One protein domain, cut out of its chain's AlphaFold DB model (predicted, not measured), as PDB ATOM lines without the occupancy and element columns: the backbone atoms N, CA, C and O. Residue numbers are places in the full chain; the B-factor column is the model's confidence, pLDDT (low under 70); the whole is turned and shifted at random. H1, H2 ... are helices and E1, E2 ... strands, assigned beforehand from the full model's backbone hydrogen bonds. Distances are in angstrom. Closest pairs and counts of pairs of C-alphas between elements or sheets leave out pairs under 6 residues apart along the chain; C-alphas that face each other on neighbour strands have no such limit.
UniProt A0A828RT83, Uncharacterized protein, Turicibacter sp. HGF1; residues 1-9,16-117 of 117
ATOM      1  N   MET A   1     106.549 125.692  53.161       59.62
ATOM      2  CA  MET A   1     107.650 125.320  54.078       59.62
ATOM      3  C   MET A   1     108.811 126.332  54.087       59.62
ATOM      4  O   MET A   1     108.730 127.276  54.855       59.62
ATOM      5  N   LEU A   2     109.855 126.244  53.241       57.38
ATOM      6  CA  LEU A   2     111.058 127.115  53.336       57.38
ATOM      7  C   LEU A   2     110.788 128.633  53.232       57.38
ATOM      8  O   LEU A   2     111.382 129.422  53.964       57.38
ATOM      9  N   LYS A   3     109.871 129.060  52.351       56.53
ATOM     10  CA  LYS A   3     109.483 130.481  52.227       56.53
ATOM     11  C   LYS A   3     108.759 131.012  53.471       56.53
ATOM     12  O   LYS A   3     108.943 132.173  53.808       56.53
ATOM     13  N   GLU A   4     107.981 130.170  54.151       59.75
ATOM     14  CA  GLU A   4     107.258 130.529  55.380       59.75
ATOM     15  C   GLU A   4     108.208 130.538  56.587       59.75
ATOM     16  O   GLU A   4     108.162 131.464  57.389       59.75
ATOM     17  N   LEU A   5     109.161 129.599  56.663       58.88
ATOM     18  CA  LEU A   5     110.207 129.589  57.699       58.88
ATOM     19  C   LEU A   5     111.103 130.841  57.640       58.88
ATOM     20  O   LEU A   5     111.433 131.424  58.671       58.88
ATOM     21  N   ASN A   6     111.429 131.327  56.436       58.84
ATOM     22  CA  ASN A   6     112.163 132.587  56.256       58.84
ATOM     23  C   ASN A   6     111.354 133.835  56.668       58.84
ATOM     24  O   ASN A   6     111.946 134.871  56.971       58.84
ATOM     25  N   GLN A   7     110.018 133.765  56.683       58.38
ATOM     26  CA  GLN A   7     109.171 134.843  57.207       58.38
ATOM     27  C   GLN A   7     109.150 134.835  58.741       58.38
ATOM     28  O   GLN A   7     109.198 135.905  59.343       58.38
ATOM     29  N   ILE A   8     109.178 133.650  59.360       55.34
ATOM     30  CA  ILE A   8     109.291 133.482  60.817       55.34
ATOM     31  C   ILE A   8     110.659 133.970  61.314       55.34
ATOM     32  O   ILE A   8     110.717 134.697  62.295       55.34
ATOM     33  N   LYS A   9     111.750 133.688  60.585       56.00
ATOM     34  CA  LYS A   9     113.104 134.173  60.924       56.00
ATOM     35  C   LYS A   9     113.200 135.704  61.066       56.00
ATOM     36  O   LYS A   9     114.007 136.203  61.837       56.00
ATOM     37  N   VAL A  16     105.359 128.887  65.478       87.19
ATOM     38  CA  VAL A  16     105.393 128.093  64.237       87.19
ATOM     39  C   VAL A  16     104.105 127.289  64.100       87.19
ATOM     40  O   VAL A  16     103.655 126.674  65.059       87.19
ATOM     41  N   ARG A  17     103.495 127.276  62.907       90.69
ATOM     42  CA  ARG A  17     102.275 126.489  62.648       90.69
ATOM     43  C   ARG A  17     102.525 125.000  62.870       90.69
ATOM     44  O   ARG A  17     103.501 124.468  62.340       90.69
ATOM     45  N   VAL A  18     101.594 124.325  63.544       92.69
ATOM     46  CA  VAL A  18     101.659 122.875  63.793       92.69
ATOM     47  C   VAL A  18     101.814 122.114  62.482       92.69
ATOM     48  O   VAL A  18     102.732 121.309  62.360       92.69
ATOM     49  N   LYS A  19     101.017 122.448  61.458       91.19
ATOM     50  CA  LYS A  19     101.149 121.857  60.118       91.19
ATOM     51  C   LYS A  19     102.581 121.855  59.577       91.19
ATOM     52  O   LYS A  19     103.031 120.841  59.067       91.19
ATOM     53  N   LEU A  20     103.318 122.957  59.732       88.19
ATOM     54  CA  LEU A  20     104.697 123.042  59.241       88.19
ATOM     55  C   LEU A  20     105.645 122.120  60.010       88.19
ATOM     56  O   LEU A  20     106.551 121.552  59.407       88.19
ATOM     57  N   LEU A  21     105.450 121.978  61.323       90.94
ATOM     58  CA  LEU A  21     106.255 121.081  62.153       90.94
ATOM     59  C   LEU A  21     105.987 119.612  61.826       90.94
ATOM     60  O   LEU A  21     106.919 118.815  61.836       90.94
ATOM     61  N   ILE A  22     104.740 119.268  61.500       91.44
ATOM     62  CA  ILE A  22     104.359 117.912  61.095       91.44
ATOM     63  C   ILE A  22     104.863 117.589  59.689       91.44
ATOM     64  O   ILE A  22     105.494 116.553  59.511       91.44
ATOM     65  N   ASP A  23     104.708 118.499  58.724       88.56
ATOM     66  CA  ASP A  23     105.287 118.327  57.384       88.56
ATOM     67  C   ASP A  23     106.819 118.136  57.469       88.56
ATOM     68  O   ASP A  23     107.410 117.312  56.768       88.56
ATOM     69  N   TYR A  24     107.478 118.888  58.358       87.62
ATOM     70  CA  TYR A  24     108.910 118.757  58.621       87.62
ATOM     71  C   TYR A  24     109.265 117.425  59.298       87.62
ATOM     72  O   TYR A  24     110.201 116.759  58.862       87.62
ATOM     73  N   TRP A  25     108.503 116.999  60.310       89.38
ATOM     74  CA  TRP A  25     108.648 115.685  60.943       89.38
ATOM     75  C   TRP A  25     108.580 114.549  59.922       89.38
ATOM     76  O   TRP A  25     109.463 113.690  59.877       89.38
ATOM     77  N   GLU A  26     107.541 114.553  59.088       87.81
ATOM     78  CA  GLU A  26     107.331 113.539  58.060       87.81
ATOM     79  C   GLU A  26     108.516 113.496  57.097       87.81
ATOM     80  O   GLU A  26     109.046 112.418  56.823       87.81
ATOM     81  N   HIS A  27     109.003 114.661  56.664       84.75
ATOM     82  CA  HIS A  27     110.189 114.746  55.820       84.75
ATOM     83  C   HIS A  27     111.436 114.153  56.499       84.75
ATOM     84  O   HIS A  27     112.094 113.285  55.918       84.75
ATOM     85  N   LEU A  28     111.729 114.542  57.747       83.56
ATOM     86  CA  LEU A  28     112.872 114.002  58.490       83.56
ATOM     87  C   LEU A  28     112.773 112.481  58.695       83.56
ATOM     88  O   LEU A  28     113.781 111.769  58.621       83.56
ATOM     89  N   SER A  29     111.564 111.973  58.947       82.44
ATOM     90  CA  SER A  29     111.317 110.546  59.169       82.44
ATOM     91  C   SER A  29     111.613 109.700  57.925       82.44
ATOM     92  O   SER A  29     112.136 108.590  58.040       82.44
ATOM     93  N   GLN A  30     111.368 110.243  56.728       83.25
ATOM     94  CA  GLN A  30     111.610 109.555  55.456       83.25
ATOM     95  C   GLN A  30     113.100 109.408  55.148       83.25
ATOM     96  O   GLN A  30     113.536 108.380  54.630       83.25
ATOM     97  N   ILE A  31     113.894 110.410  55.514       81.25
ATOM     98  CA  ILE A  31     115.347 110.431  55.299       81.25
ATOM     99  C   ILE A  31     116.134 109.854  56.490       81.25
ATOM    100  O   ILE A  31     117.360 109.930  56.516       81.25
ATOM    101  N   LYS A  32     115.437 109.256  57.473       70.81
ATOM    102  CA  LYS A  32     115.993 108.597  58.674       70.81
ATOM    103  C   LYS A  32     116.953 109.463  59.497       70.81
ATOM    104  O   LYS A  32     117.787 108.934  60.226       70.81
ATOM    105  N   SER A  33     116.814 110.784  59.427       70.50
ATOM    106  CA  SER A  33     117.673 111.721  60.160       70.50
ATOM    107  C   SER A  33     117.093 112.106  61.527       70.50
ATOM    108  O   SER A  33     117.425 113.162  62.065       70.50
ATOM    109  N   VAL A  34     116.204 111.280  62.089       81.44
ATOM    110  CA  VAL A  34     115.485 111.614  63.319       81.44
ATOM    111  C   VAL A  34     116.066 110.900  64.532       81.44
ATOM    112  O   VAL A  34     116.102 109.673  64.598       81.44
ATOM    113  N   GLU A  35     116.423 111.685  65.542       89.25
ATOM    114  CA  GLU A  35     116.605 111.199  66.903       89.25
ATOM    115  C   GLU A  35     115.242 110.899  67.539       89.25
ATOM    116  O   GLU A  35     114.401 111.787  67.687       89.25
ATOM    117  N   VAL A  36     115.029 109.639  67.918       92.12
ATOM    118  CA  VAL A  36     113.829 109.177  68.622       92.12
ATOM    119  C   VAL A  36     114.198 108.619  69.988       92.12
ATOM    120  O   VAL A  36     115.288 108.078  70.178       92.12
ATOM    121  N   GLY A  37     113.281 108.734  70.940       92.56
ATOM    122  CA  GLY A  37     113.490 108.259  72.296       92.56
ATOM    123  C   GLY A  37     112.188 108.012  73.040       92.56
ATOM    124  O   GLY A  37     111.088 108.162  72.510       92.56
ATOM    125  N   THR A  38     112.330 107.625  74.302       93.56
ATOM    126  CA  THR A  38     111.211 107.406  75.222       93.56
ATOM    127  C   THR A  38     111.372 108.271  76.458       93.56
ATOM    128  O   THR A  38     112.487 108.423  76.959       93.56
ATOM    129  N   ILE A  39     110.269 108.798  76.978       90.56
ATOM    130  CA  ILE A  39     110.254 109.616  78.190       90.56
ATOM    131  C   ILE A  39     109.096 109.218  79.101       90.56
ATOM    132  O   ILE A  39     108.046 108.799  78.618       90.56
ATOM    133  N   ILE A  40     109.270 109.337  80.418       89.69
ATOM    134  CA  ILE A  40     108.180 109.136  81.380       89.69
ATOM    135  C   ILE A  40     107.588 110.501  81.699       89.69
ATOM    136  O   ILE A  40     108.197 111.278  82.415       89.69
ATOM    137  N   TYR A  41     106.394 110.796  81.202       86.12
ATOM    138  CA  TYR A  41     105.717 112.063  81.451       86.12
ATOM    139  C   TYR A  41     104.372 111.826  82.133       86.12
ATOM    140  O   TYR A  41     103.551 111.045  81.651       86.12
ATOM    141  N   LYS A  42     104.143 112.480  83.282       85.12
ATOM    142  CA  LYS A  42     102.917 112.326  84.096       85.12
ATOM    143  C   LYS A  42     102.556 110.846  84.355       85.12
ATOM    144  O   LYS A  42     101.397 110.448  84.256       85.12
ATOM    145  N   GLY A  43     103.566 110.021  84.649       86.44
ATOM    146  CA  GLY A  43     103.403 108.589  84.940       86.44
ATOM    147  C   GLY A  43     103.129 107.696  83.723       86.44
ATOM    148  O   GLY A  43     102.778 106.533  83.898       86.44
ATOM    149  N   ARG A  44     103.274 108.212  82.496       87.06
ATOM    150  CA  ARG A  44     103.112 107.450  81.250       87.06
ATOM    151  C   ARG A  44     104.408 107.448  80.457       87.06
ATOM    152  O   ARG A  44     105.056 108.483  80.346       87.06
ATOM    153  N   GLN A  45     104.756 106.308  79.872       91.12
ATOM    154  CA  GLN A  45     105.842 106.238  78.903       91.12
ATOM    155  C   GLN A  45     105.338 106.744  77.547       91.12
ATOM    156  O   GLN A  45     104.357 106.224  77.017       91.12
ATOM    157  N   LEU A  46     105.995 107.768  77.012       91.69
ATOM    158  CA  LEU A  46     105.703 108.377  75.719       91.69
ATOM    159  C   LEU A  46     106.905 108.200  74.792       91.69
ATOM    160  O   LEU A  46     108.048 108.383  75.207       91.69
ATOM    161  N   GLU A  47     106.633 107.870  73.536       94.25
ATOM    162  CA  GLU A  47     107.627 107.882  72.464       94.25
ATOM    163  C   GLU A  47     107.659 109.265  71.831       94.25
ATOM    164  O   GLU A  47     106.609 109.845  71.539       94.25
ATOM    165  N   TYR A  48     108.860 109.784  71.614       94.00
ATOM    166  CA  TYR A  48     109.056 111.095  71.026       94.00
ATOM    167  C   TYR A  48     110.103 111.067  69.923       94.00
ATOM    168  O   TYR A  48     111.006 110.229  69.908       94.00
ATOM    169  N   GLY A  49     110.004 112.043  69.032       93.25
ATOM    170  CA  GLY A  49     111.070 112.431  68.129       93.25
ATOM    171  C   GLY A  49     111.532 113.856  68.395       93.25
ATOM    172  O   GLY A  49     110.733 114.715  68.775       93.25
ATOM    173  N   VAL A  50     112.825 114.114  68.222       93.25
ATOM    174  CA  VAL A  50     113.382 115.457  68.394       93.25
ATOM    175  C   VAL A  50     113.229 116.244  67.098       93.25
ATOM    176  O   VAL A  50     113.807 115.881  66.076       93.25
ATOM    177  N   LEU A  51     112.467 117.339  67.145       92.25
ATOM    178  CA  LEU A  51     112.277 118.231  65.998       92.25
ATOM    179  C   LEU A  51     113.354 119.304  65.914       92.25
ATOM    180  O   LEU A  51     113.833 119.626  64.827       92.25
ATOM    181  N   ALA A  52     113.711 119.890  67.054       91.94
ATOM    182  CA  ALA A  52     114.667 120.982  67.093       91.94
ATOM    183  C   ALA A  52     115.419 121.048  68.417       91.94
ATOM    184  O   ALA A  52     114.897 120.648  69.459       91.94
ATOM    185  N   LYS A  53     116.634 121.600  68.375       93.25
ATOM    186  CA  LYS A  53     117.468 121.885  69.549       93.25
ATOM    187  C   LYS A  53     118.049 123.290  69.429       93.25
ATOM    188  O   LYS A  53     118.366 123.729  68.329       93.25
ATOM    189  N   GLY A  54     118.205 124.000  70.539       93.31
ATOM    190  CA  GLY A  54     118.684 125.380  70.507       93.31
ATOM    191  C   GLY A  54     118.950 125.956  71.889       93.31
ATOM    192  O   GLY A  54     118.697 125.314  72.903       93.31
ATOM    193  N   TRP A  55     119.463 127.180  71.944       92.00
ATOM    194  CA  TRP A  55     119.664 127.899  73.200       92.00
ATOM    195  C   TRP A  55     118.487 128.833  73.463       92.00
ATOM    196  O   TRP A  55     117.957 129.450  72.542       92.00
ATOM    197  N   ASN A  56     118.050 128.942  74.714       87.44
ATOM    198  CA  ASN A  56     117.130 129.997  75.121       87.44
ATOM    199  C   ASN A  56     117.889 131.253  75.575       87.44
ATOM    200  O   ASN A  56     119.105 131.241  75.767       87.44
ATOM    201  N   HIS A  57     117.158 132.349  75.771       82.06
ATOM    202  CA  HIS A  57     117.730 133.641  76.159       82.06
ATOM    203  C   HIS A  57     118.361 133.647  77.564       82.06
ATOM    204  O   HIS A  57     119.088 134.574  77.905       82.06
ATOM    205  N   HIS A  58     118.122 132.603  78.363       85.38
ATOM    206  CA  HIS A  58     118.753 132.387  79.664       85.38
ATOM    207  C   HIS A  58     120.051 131.568  79.575       85.38
ATOM    208  O   HIS A  58     120.611 131.200  80.605       85.38
ATOM    209  N   GLY A  59     120.526 131.231  78.371       88.44
ATOM    210  CA  GLY A  59     121.722 130.405  78.189       88.44
ATOM    211  C   GLY A  59     121.504 128.931  78.537       88.44
ATOM    212  O   GLY A  59     122.461 128.211  78.804       88.44
ATOM    213  N   THR A  60     120.254 128.463  78.542       91.50
ATOM    214  CA  THR A  60     119.915 127.047  78.723       91.50
ATOM    215  C   THR A  60     119.692 126.383  77.373       91.50
ATOM    216  O   THR A  60     119.028 126.943  76.500       91.50
ATOM    217  N   TYR A  61     120.230 125.176  77.204       94.31
ATOM    218  CA  TYR A  61     120.024 124.388  75.996       94.31
ATOM    219  C   TYR A  61     118.691 123.641  76.074       94.31
ATOM    220  O   TYR A  61     118.458 122.861  76.998       94.31
ATOM    221  N   ILE A  62     117.813 123.896  75.114       94.56
ATOM    222  CA  ILE A  62     116.447 123.384  75.061       94.56
ATOM    223  C   ILE A  62     116.219 122.542  73.808       94.56
ATOM    224  O   ILE A  62     116.960 122.639  72.825       94.56
ATOM    225  N   GLN A  63     115.161 121.743  73.837       95.00
ATOM    226  CA  GLN A  63     114.697 120.966  72.696       95.00
ATOM    227  C   GLN A  63     113.182 121.027  72.546       95.00
ATOM    228  O   GLN A  63     112.459 121.174  73.530       95.00
ATOM    229  N   LEU A  64     112.735 120.879  71.300       95.12
ATOM    230  CA  LEU A  64     111.350 120.647  70.918       95.12
ATOM    231  C   LEU A  64     111.183 119.167  70.570       95.12
ATOM    232  O   LEU A  64     111.817 118.664  69.636       95.12
ATOM    233  N   LEU A  65     110.306 118.493  71.304       94.81
ATOM    234  CA  LEU A  65     109.939 117.099  71.101       94.81
ATOM    235  C   LEU A  65     108.543 117.012  70.486       94.81
ATOM    236  O   LEU A  65     107.650 117.753  70.893       94.81
ATOM    237  N   TYR A  66     108.347 116.079  69.561       94.81
ATOM    238  CA  TYR A  66     107.035 115.671  69.060       94.81
ATOM    239  C   TYR A  66     106.700 114.268  69.565       94.81
ATOM    240  O   TYR A  66     107.494 113.345  69.386       94.81
ATOM    241  N   ILE A  67     105.543 114.100  70.204       94.44
ATOM    242  CA  ILE A  67     105.096 112.815  70.747       94.44
ATOM    243  C   ILE A  67     104.409 112.003  69.645       94.44
ATOM    244  O   ILE A  67     103.377 112.397  69.101       94.44
ATOM    245  N   LEU A  68     104.972 110.836  69.333       90.62
ATOM    246  CA  LEU A  68     104.628 110.066  68.130       90.62
ATOM    247  C   LEU A  68     103.244 109.419  68.204       90.62
ATOM    248  O   LEU A  68     102.548 109.318  67.199       90.62
ATOM    249  N   ASN A  69     102.827 109.029  69.407       85.06
ATOM    250  CA  ASN A  69     101.550 108.363  69.660       85.06
ATOM    251  C   ASN A  69     100.489 109.351  70.175       85.06
ATOM    252  O   ASN A  69      99.743 109.044  71.107       85.06
ATOM    253  N   SER A  70     100.461 110.557  69.600       79.38
ATOM    254  CA  SER A  70      99.457 111.574  69.931       79.38
ATOM    255  C   SER A  70      98.033 111.075  69.610       79.38
ATOM    256  O   SER A  70      97.854 110.304  68.659       79.38
ATOM    257  N   PRO A  71      97.001 111.470  70.386       79.75
ATOM    258  CA  PRO A  71      95.612 111.134  70.083       79.75
ATOM    259  C   PRO A  71      95.196 111.589  68.681       79.75
ATOM    260  O   PRO A  71      95.708 112.569  68.147       79.75
ATOM    261  N   LYS A  72      94.213 110.902  68.091       75.31
ATOM    262  CA  LYS A  72      93.654 111.294  66.792       75.31
ATOM    263  C   LYS A  72      93.158 112.749  66.852       75.31
ATOM    264  O   LYS A  72      92.426 113.099  67.774       75.31
ATOM    265  N   ASP A  73      93.549 113.550  65.860       84.56
ATOM    266  CA  ASP A  73      93.215 114.978  65.703       84.56
ATOM    267  C   ASP A  73      93.884 115.944  66.710       84.56
ATOM    268  O   ASP A  73      93.519 117.122  66.775       84.56
ATOM    269  N   GLU A  74      94.895 115.484  67.455       92.88
ATOM    270  CA  GLU A  74      95.721 116.294  68.357       92.88
ATOM    271  C   GLU A  74      97.211 116.030  68.093       92.88
ATOM    272  O   GLU A  74      97.630 114.895  67.885       92.88
ATOM    273  N   TYR A  75      98.027 117.081  68.126       94.62
ATOM    274  CA  TYR A  75      99.481 117.001  68.036       94.62
ATOM    275  C   TYR A  75     100.086 117.447  69.358       94.62
ATOM    276  O   TYR A  75      99.818 118.551  69.841       94.62
ATOM    277  N   HIS A  76     100.896 116.570  69.947       94.88
ATOM    278  CA  HIS A  76     101.482 116.786  71.259       94.88
ATOM    279  C   HIS A  76     102.974 117.107  71.137       94.88
ATOM    280  O   HIS A  76     103.764 116.302  70.639       94.88
ATOM    281  N   PHE A  77     103.354 118.292  71.608       95.38
ATOM    282  CA  PHE A  77     104.730 118.765  71.661       95.38
ATOM    283  C   PHE A  77     105.166 119.025  73.099       95.38
ATOM    284  O   PHE A  77     104.370 119.480  73.922       95.38
ATOM    285  N   LEU A  78     106.447 118.788  73.378       95.00
ATOM    286  CA  LEU A  78     107.075 119.170  74.639       95.00
ATOM    287  C   LEU A  78     108.274 120.084  74.371       95.00
ATOM    288  O   LEU A  78     109.092 119.779  73.501       95.00
ATOM    289  N   ILE A  79     108.407 121.171  75.133       94.75
ATOM    290  CA  ILE A  79     109.570 122.070  75.073       94.75
ATOM    291  C   ILE A  79     110.220 122.137  76.445       94.75
ATOM    292  O   ILE A  79     109.568 122.479  77.424       94.75
ATOM    293  N   GLY A  80     111.513 121.846  76.525       93.62
ATOM    294  CA  GLY A  80     112.209 121.875  77.806       93.62
ATOM    295  C   GLY A  80     113.717 121.789  77.684       93.62
ATOM    296  O   GLY A  80     114.273 121.626  76.595       93.62
ATOM    297  N   ASN A  81     114.388 121.928  78.825       93.31
ATOM    298  CA  ASN A  81     115.837 121.815  78.923       93.31
ATOM    299  C   ASN A  81     116.276 120.382  78.605       93.31
ATOM    300  O   ASN A  81     115.793 119.424  79.206       93.31
ATOM    301  N   VAL A  82     117.253 120.238  77.710       90.44
ATOM    302  CA  VAL A  82     117.803 118.932  77.312       90.44
ATOM    303  C   VAL A  82     118.363 118.156  78.509       90.44
ATOM    304  O   VAL A  82     118.288 116.932  78.541       90.44
ATOM    305  N   LYS A  83     118.919 118.860  79.500       86.88
ATOM    306  CA  LYS A  83     119.466 118.270  80.734       86.88
ATOM    307  C   LYS A  83     118.521 118.383  81.934       86.88
ATOM    308  O   LYS A  83     118.898 117.975  83.029       86.88
ATOM    309  N   GLY A  84     117.356 118.999  81.749       84.19
ATOM    310  CA  GLY A  84     116.386 119.203  82.815       84.19
ATOM    311  C   GLY A  84     115.514 117.968  83.040       84.19
ATOM    312  O   GLY A  84     115.397 117.124  82.146       84.19
ATOM    313  N   PRO A  85     114.890 117.860  84.222       84.19
ATOM    314  CA  PRO A  85     113.850 116.872  84.461       84.19
ATOM    315  C   PRO A  85     112.666 117.109  83.509       84.19
ATOM    316  O   PRO A  85     112.358 118.242  83.135       84.19
ATOM    317  N   VAL A  86     111.995 116.037  83.088       83.44
ATOM    318  CA  VAL A  86     110.886 116.130  82.120       83.44
ATOM    319  C   VAL A  86     109.681 116.886  82.677       83.44
ATOM    320  O   VAL A  86     108.903 117.481  81.938       83.44
ATOM    321  N   GLU A  87     109.523 116.899  83.994       85.31
ATOM    322  CA  GLU A  87     108.473 117.625  84.696       85.31
ATOM    323  C   GLU A  87     108.542 119.142  84.461       85.31
ATOM    324  O   GLU A  87     107.531 119.824  84.614       85.31
ATOM    325  N   GLU A  88     109.704 119.658  84.049       88.31
ATOM    326  CA  GLU A  88     109.913 121.062  83.680       88.31
ATOM    327  C   GLU A  88     109.625 121.350  82.199       88.31
ATOM    328  O   GLU A  88     109.800 122.480  81.747       88.31
ATOM    329  N   TYR A  89     109.197 120.350  81.423       92.75
ATOM    330  CA  TYR A  89     108.833 120.566  80.028       92.75
ATOM    331  C   TYR A  89     107.445 121.200  79.943       92.75
ATOM    332  O   TYR A  89     106.466 120.715  80.518       92.75
ATOM    333  N   GLU A  90     107.362 122.260  79.150       93.44
ATOM    334  CA  GLU A  90     106.106 122.857  78.731       93.44
ATOM    335  C   GLU A  90     105.387 121.906  77.763       93.44
ATOM    336  O   GLU A  90     105.990 121.384  76.824       93.44
ATOM    337  N   ASP A  91     104.100 121.664  78.019       93.88
ATOM    338  CA  ASP A  91     103.261 120.663  77.349       93.88
ATOM    339  C   ASP A  91     102.226 121.350  76.457       93.88
ATOM    340  O   ASP A  91     101.339 122.053  76.946       93.88
ATOM    341  N   TYR A  92     102.356 121.139  75.146       94.88
ATOM    342  CA  TYR A  92     101.518 121.749  74.120       94.88
ATOM    343  C   TYR A  92     100.711 120.683  73.388       94.88
ATOM    344  O   TYR A  92     101.261 119.855  72.665       94.88
ATOM    345  N   ARG A  93      99.388 120.740  73.534       94.75
ATOM    346  CA  ARG A  93      98.434 119.876  72.832       94.75
ATOM    347  C   ARG A  93      97.576 120.715  71.911       94.75
ATOM    348  O   ARG A  93      96.794 121.541  72.380       94.75
ATOM    349  N   LEU A  94      97.796 120.555  70.615       95.38
ATOM    350  CA  LEU A  94      97.376 121.525  69.614       95.38
ATOM    351  C   LEU A  94      96.743 120.837  68.405       95.38
ATOM    352  O   LEU A  94      97.066 119.698  68.071       95.38
ATOM    353  N   LYS A  95      95.856 121.547  67.716       95.62
ATOM    354  CA  LYS A  95      95.281 121.131  66.434       95.62
ATOM    355  C   LYS A  95      96.193 121.540  65.278       95.62
ATOM    356  O   LYS A  95      97.066 122.389  65.420       95.62
ATOM    357  N   ILE A  96      95.958 120.963  64.098       92.56
ATOM    358  CA  ILE A  96      96.783 121.198  62.899       92.56
ATOM    359  C   ILE A  96      96.900 122.683  62.502       92.56
ATOM    360  O   ILE A  96      97.936 123.107  61.985       92.56
ATOM    361  N   ASP A  97      95.850 123.468  62.765       92.69
ATOM    362  CA  ASP A  97      95.756 124.887  62.408       92.69
ATOM    363  C   ASP A  97      96.335 125.833  63.475       92.69
ATOM    364  O   ASP A  97      96.448 127.038  63.227       92.69
ATOM    365  N   ASP A  98      96.731 125.301  64.633       94.44
ATOM    366  CA  ASP A  98      97.305 126.069  65.736       94.44
ATOM    367  C   ASP A  98      98.796 126.387  65.503       94.44
ATOM    368  O   ASP A  98      99.409 126.042  64.482       94.44
ATOM    369  N   VAL A  99      99.404 127.063  66.482       91.38
ATOM    370  CA  VAL A  99     100.823 127.428  66.497       91.38
ATOM    371  C   VAL A  99     101.507 126.991  67.795       91.38
ATOM    372  O   VAL A  99     100.929 127.090  68.873       91.38
ATOM    373  N   VAL A 100     102.757 126.541  67.690       91.31
ATOM    374  CA  VAL A 100     103.649 126.200  68.811       91.31
ATOM    375  C   VAL A 100     104.580 127.380  69.077       91.31
ATOM    376  O   VAL A 100     105.209 127.847  68.123       91.31
ATOM    377  N   PRO A 101     104.724 127.862  70.323       88.06
ATOM    378  CA  PRO A 101     105.720 128.872  70.639       88.06
ATOM    379  C   PRO A 101     107.137 128.303  70.486       88.06
ATOM    380  O   PRO A 101     107.464 127.253  71.024       88.06
ATOM    381  N   MET A 102     107.999 128.994  69.749       87.25
ATOM    382  CA  MET A 102     109.377 128.596  69.490       87.25
ATOM    383  C   MET A 102     110.294 129.805  69.548       87.25
ATOM    384  O   MET A 102     109.995 130.855  68.988       87.25
ATOM    385  N   ASN A 103     111.448 129.651  70.189       86.50
ATOM    386  CA  ASN A 103     112.470 130.684  70.146       86.50
ATOM    387  C   ASN A 103     113.255 130.650  68.823       86.50
ATOM    388  O   ASN A 103     113.182 129.689  68.053       86.50
ATOM    389  N   GLU A 104     114.031 131.707  68.586       84.06
ATOM    390  CA  GLU A 104     114.823 131.881  67.367       84.06
ATOM    391  C   GLU A 104     115.769 130.702  67.112       84.06
ATOM    392  O   GLU A 104     115.763 130.151  66.017       84.06
ATOM    393  N   SER A 105     116.497 130.229  68.127       88.56
ATOM    394  CA  SER A 105     117.456 129.135  67.950       88.56
ATOM    395  C   SER A 105     116.813 127.802  67.551       88.56
ATOM    396  O   SER A 105     117.406 127.056  66.775       88.56
ATOM    397  N   LEU A 106     115.609 127.480  68.039       90.06
ATOM    398  CA  LEU A 106     114.889 126.279  67.594       90.06
ATOM    399  C   LEU A 106     114.442 126.402  66.129       90.06
ATOM    400  O   LEU A 106     114.483 125.425  65.386       90.06
ATOM    401  N   ILE A 107     114.028 127.599  65.707       86.62
ATOM    402  CA  ILE A 107     113.646 127.872  64.315       86.62
ATOM    403  C   ILE A 107     114.872 127.787  63.397       86.62
ATOM    404  O   ILE A 107     114.802 127.172  62.332       86.62
ATOM    405  N   GLU A 108     116.001 128.367  63.812       85.06
ATOM    406  CA  GLU A 108     117.262 128.307  63.069       85.06
ATOM    407  C   GLU A 108     117.737 126.872  62.867       85.06
ATOM    408  O   GLU A 108     118.101 126.518  61.748       85.06
ATOM    409  N   TYR A 109     117.630 126.024  63.893       87.88
ATOM    410  CA  TYR A 109     117.959 124.605  63.775       87.88
ATOM    411  C   TYR A 109     117.173 123.913  62.652       87.88
ATOM    412  O   TYR A 109     117.759 123.211  61.832       87.88
ATOM    413  N   ILE A 110     115.856 124.138  62.584       86.31
ATOM    414  CA  ILE A 110     115.000 123.563  61.531       86.31
ATOM    415  C   ILE A 110     115.427 124.069  60.150       86.31
ATOM    416  O   ILE A 110     115.507 123.293  59.197       86.31
ATOM    417  N   ILE A 111     115.702 125.371  60.028       82.12
ATOM    418  CA  ILE A 111     116.124 125.982  58.761       82.12
ATOM    419  C   ILE A 111     117.466 125.414  58.298       82.12
ATOM    420  O   ILE A 111     117.607 125.087  57.120       82.12
ATOM    421  N   ASP A 112     118.443 125.317  59.196       83.31
ATOM    422  CA  ASP A 112     119.789 124.873  58.854       83.31
ATOM    423  C   ASP A 112     119.837 123.375  58.567       83.31
ATOM    424  O   ASP A 112     120.465 122.984  57.583       83.31
ATOM    425  N   LEU A 113     119.113 122.545  59.328       78.88
ATOM    426  CA  LEU A 113     119.023 121.118  59.018       78.88
ATOM    427  C   LEU A 113     118.397 120.903  57.636       78.88
ATOM    428  O   LEU A 113     118.952 120.177  56.824       78.88
ATOM    429  N   ASN A 114     117.319 121.616  57.311       76.50
ATOM    430  CA  ASN A 114     116.660 121.516  56.005       76.50
ATOM    431  C   ASN A 114     117.504 122.037  54.821       76.50
ATOM    432  O   ASN A 114     117.160 121.803  53.671       76.50
ATOM    433  N   ARG A 115     118.593 122.779  55.063       75.69
ATOM    434  CA  ARG A 115     119.552 123.159  54.004       75.69
ATOM    435  C   ARG A 115     120.589 122.076  53.722       75.69
ATOM    436  O   ARG A 115     121.255 122.142  52.692       75.69
ATOM    437  N   LEU A 116     120.785 121.163  54.668       71.75
ATOM    438  CA  LEU A 116     121.778 120.091  54.602       71.75
ATOM    439  C   LEU A 116     121.194 118.780  54.054       71.75
ATOM    440  O   LEU A 116     121.965 117.871  53.747       71.75
ATOM    441  N   LEU A 117     119.867 118.696  53.964       69.81
ATOM    442  CA  LEU A 117     119.087 117.571  53.445       69.81
ATOM    443  C   LEU A 117     118.720 117.800  51.975       69.81
ATOM    444  O   LEU A 117     118.739 116.803  51.218       69.81
TER     445      LEU A 117
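Overview. This is residues 1 to 9 and 16 to 117 of the 117 residues of an uncharacterized protein of Turicibacter sp. HGF1 (UniProt A0A828RT83). A strongly twisted sheet of five strands, E1 to E5, makes the body of this domain, with helix H2 running across one of its faces and helix H3 at the sheet's own level beside the second half of E2. The small helix H1 packs on H3, away from the sheet, and the short strand E6 lies near the first turn of H2. The printed part has 111 residues, with three named helices and six named strands in the order H1, H2, E1, E2, E3, E4, E5, E6, H3; the sheet's order is E1 - E2 - E3 - E4 - E5, all antiparallel, and the class is mixed, helices and strands. The whole is compact, with a radius of gyration of the C-alphas of 13.3 A and spans of 40 by 35 by 26 A.

Arrangement. Start with the sheet: E1, residues 36 to 41, E2, residues 44 to 55, E3, residues 61 to 67, E4, residues 75 to 81, and E5, residues 90 to 94, form a meander, each strand the antiparallel neighbour of the one before. Each two successive strands of it form a hairpin, and E1 and E5 are the edge strands. From edge to edge the strands' lines turn by 105 degrees, and E2 bends by 76 degrees at residue 51. Look between E1 and E2 for N 39 and O 46, 2.9 A apart and within hydrogen-bond range; between E2 and E3 for N 49 and O 66, 2.8 A; between E3 and E4 for N 65 and O 78, 2.8 A; and between E4 and E5 for N 77 and O 92, 2.8 A. H2, residues 18 to 30, is on the sheet at a height of 9.3 A, over E2 and across the strands, at 80 degrees to E2 on the local plane; with it the sheet makes two layers, a helix on one face of a sheet. The closest C-alphas of H2 and E2 are those of Trp 25 and Leu 51, 6.7 A apart. H3, residues 104 to 116, stands at the sheet's level, and its closest C-alpha to E2 is that of Ser 105, 4.7 A from that of Gly 54. H2 and H3 are near each other. H1, residues 2 to 9, touches H3 at a shallow tilt of 26 degrees, opposite ways, with the C-alphas of Leu 5 and Ile 111 closest at 7.0 A; H1 is not on the sheet. E6, residues 99 to 101, pairs with no named strand, but residues 16 to 17 pair with its residues 99 to 100, antiparallel. The closest C-alphas of E6 and H2 are those of Val 99 and Val 18, 5.4 A apart. In H1, H2 and H3 every O i to N i+4 pair is within hydrogen-bond range.

Along the chain. Find C-alpha 44 at (103.112, 107.450, 81.250); from there E2, the longest strand, runs 27.5 A to C-alpha 55. E1 measures 15.5 A, E3 19.6 A, E4 20.2 A, E5 12.7 A and E6 6.6 A from first to last C-alpha. Find C-alpha 2 at (111.058, 127.115, 53.336), where H1 begins its 10.6 A. H2 measures 18.6 A, and H3 runs 18.7 A to C-alpha 116 at (121.778, 120.091, 54.602).

Size, cuts and confidence. The two C-alphas farthest apart are those of Lys 3 and Gly 43, 39.8 A. Residues 10 to 15 are not printed, and across this cut C-alphas 9 and 16 are 10.4 A apart. Of the links that are printed whole, E3 to E4 and E4 to E5 are short and the others tight. The mean pLDDT of the printed part is 85.9; look for values under 70 at residues 1 to 9 and residue 117.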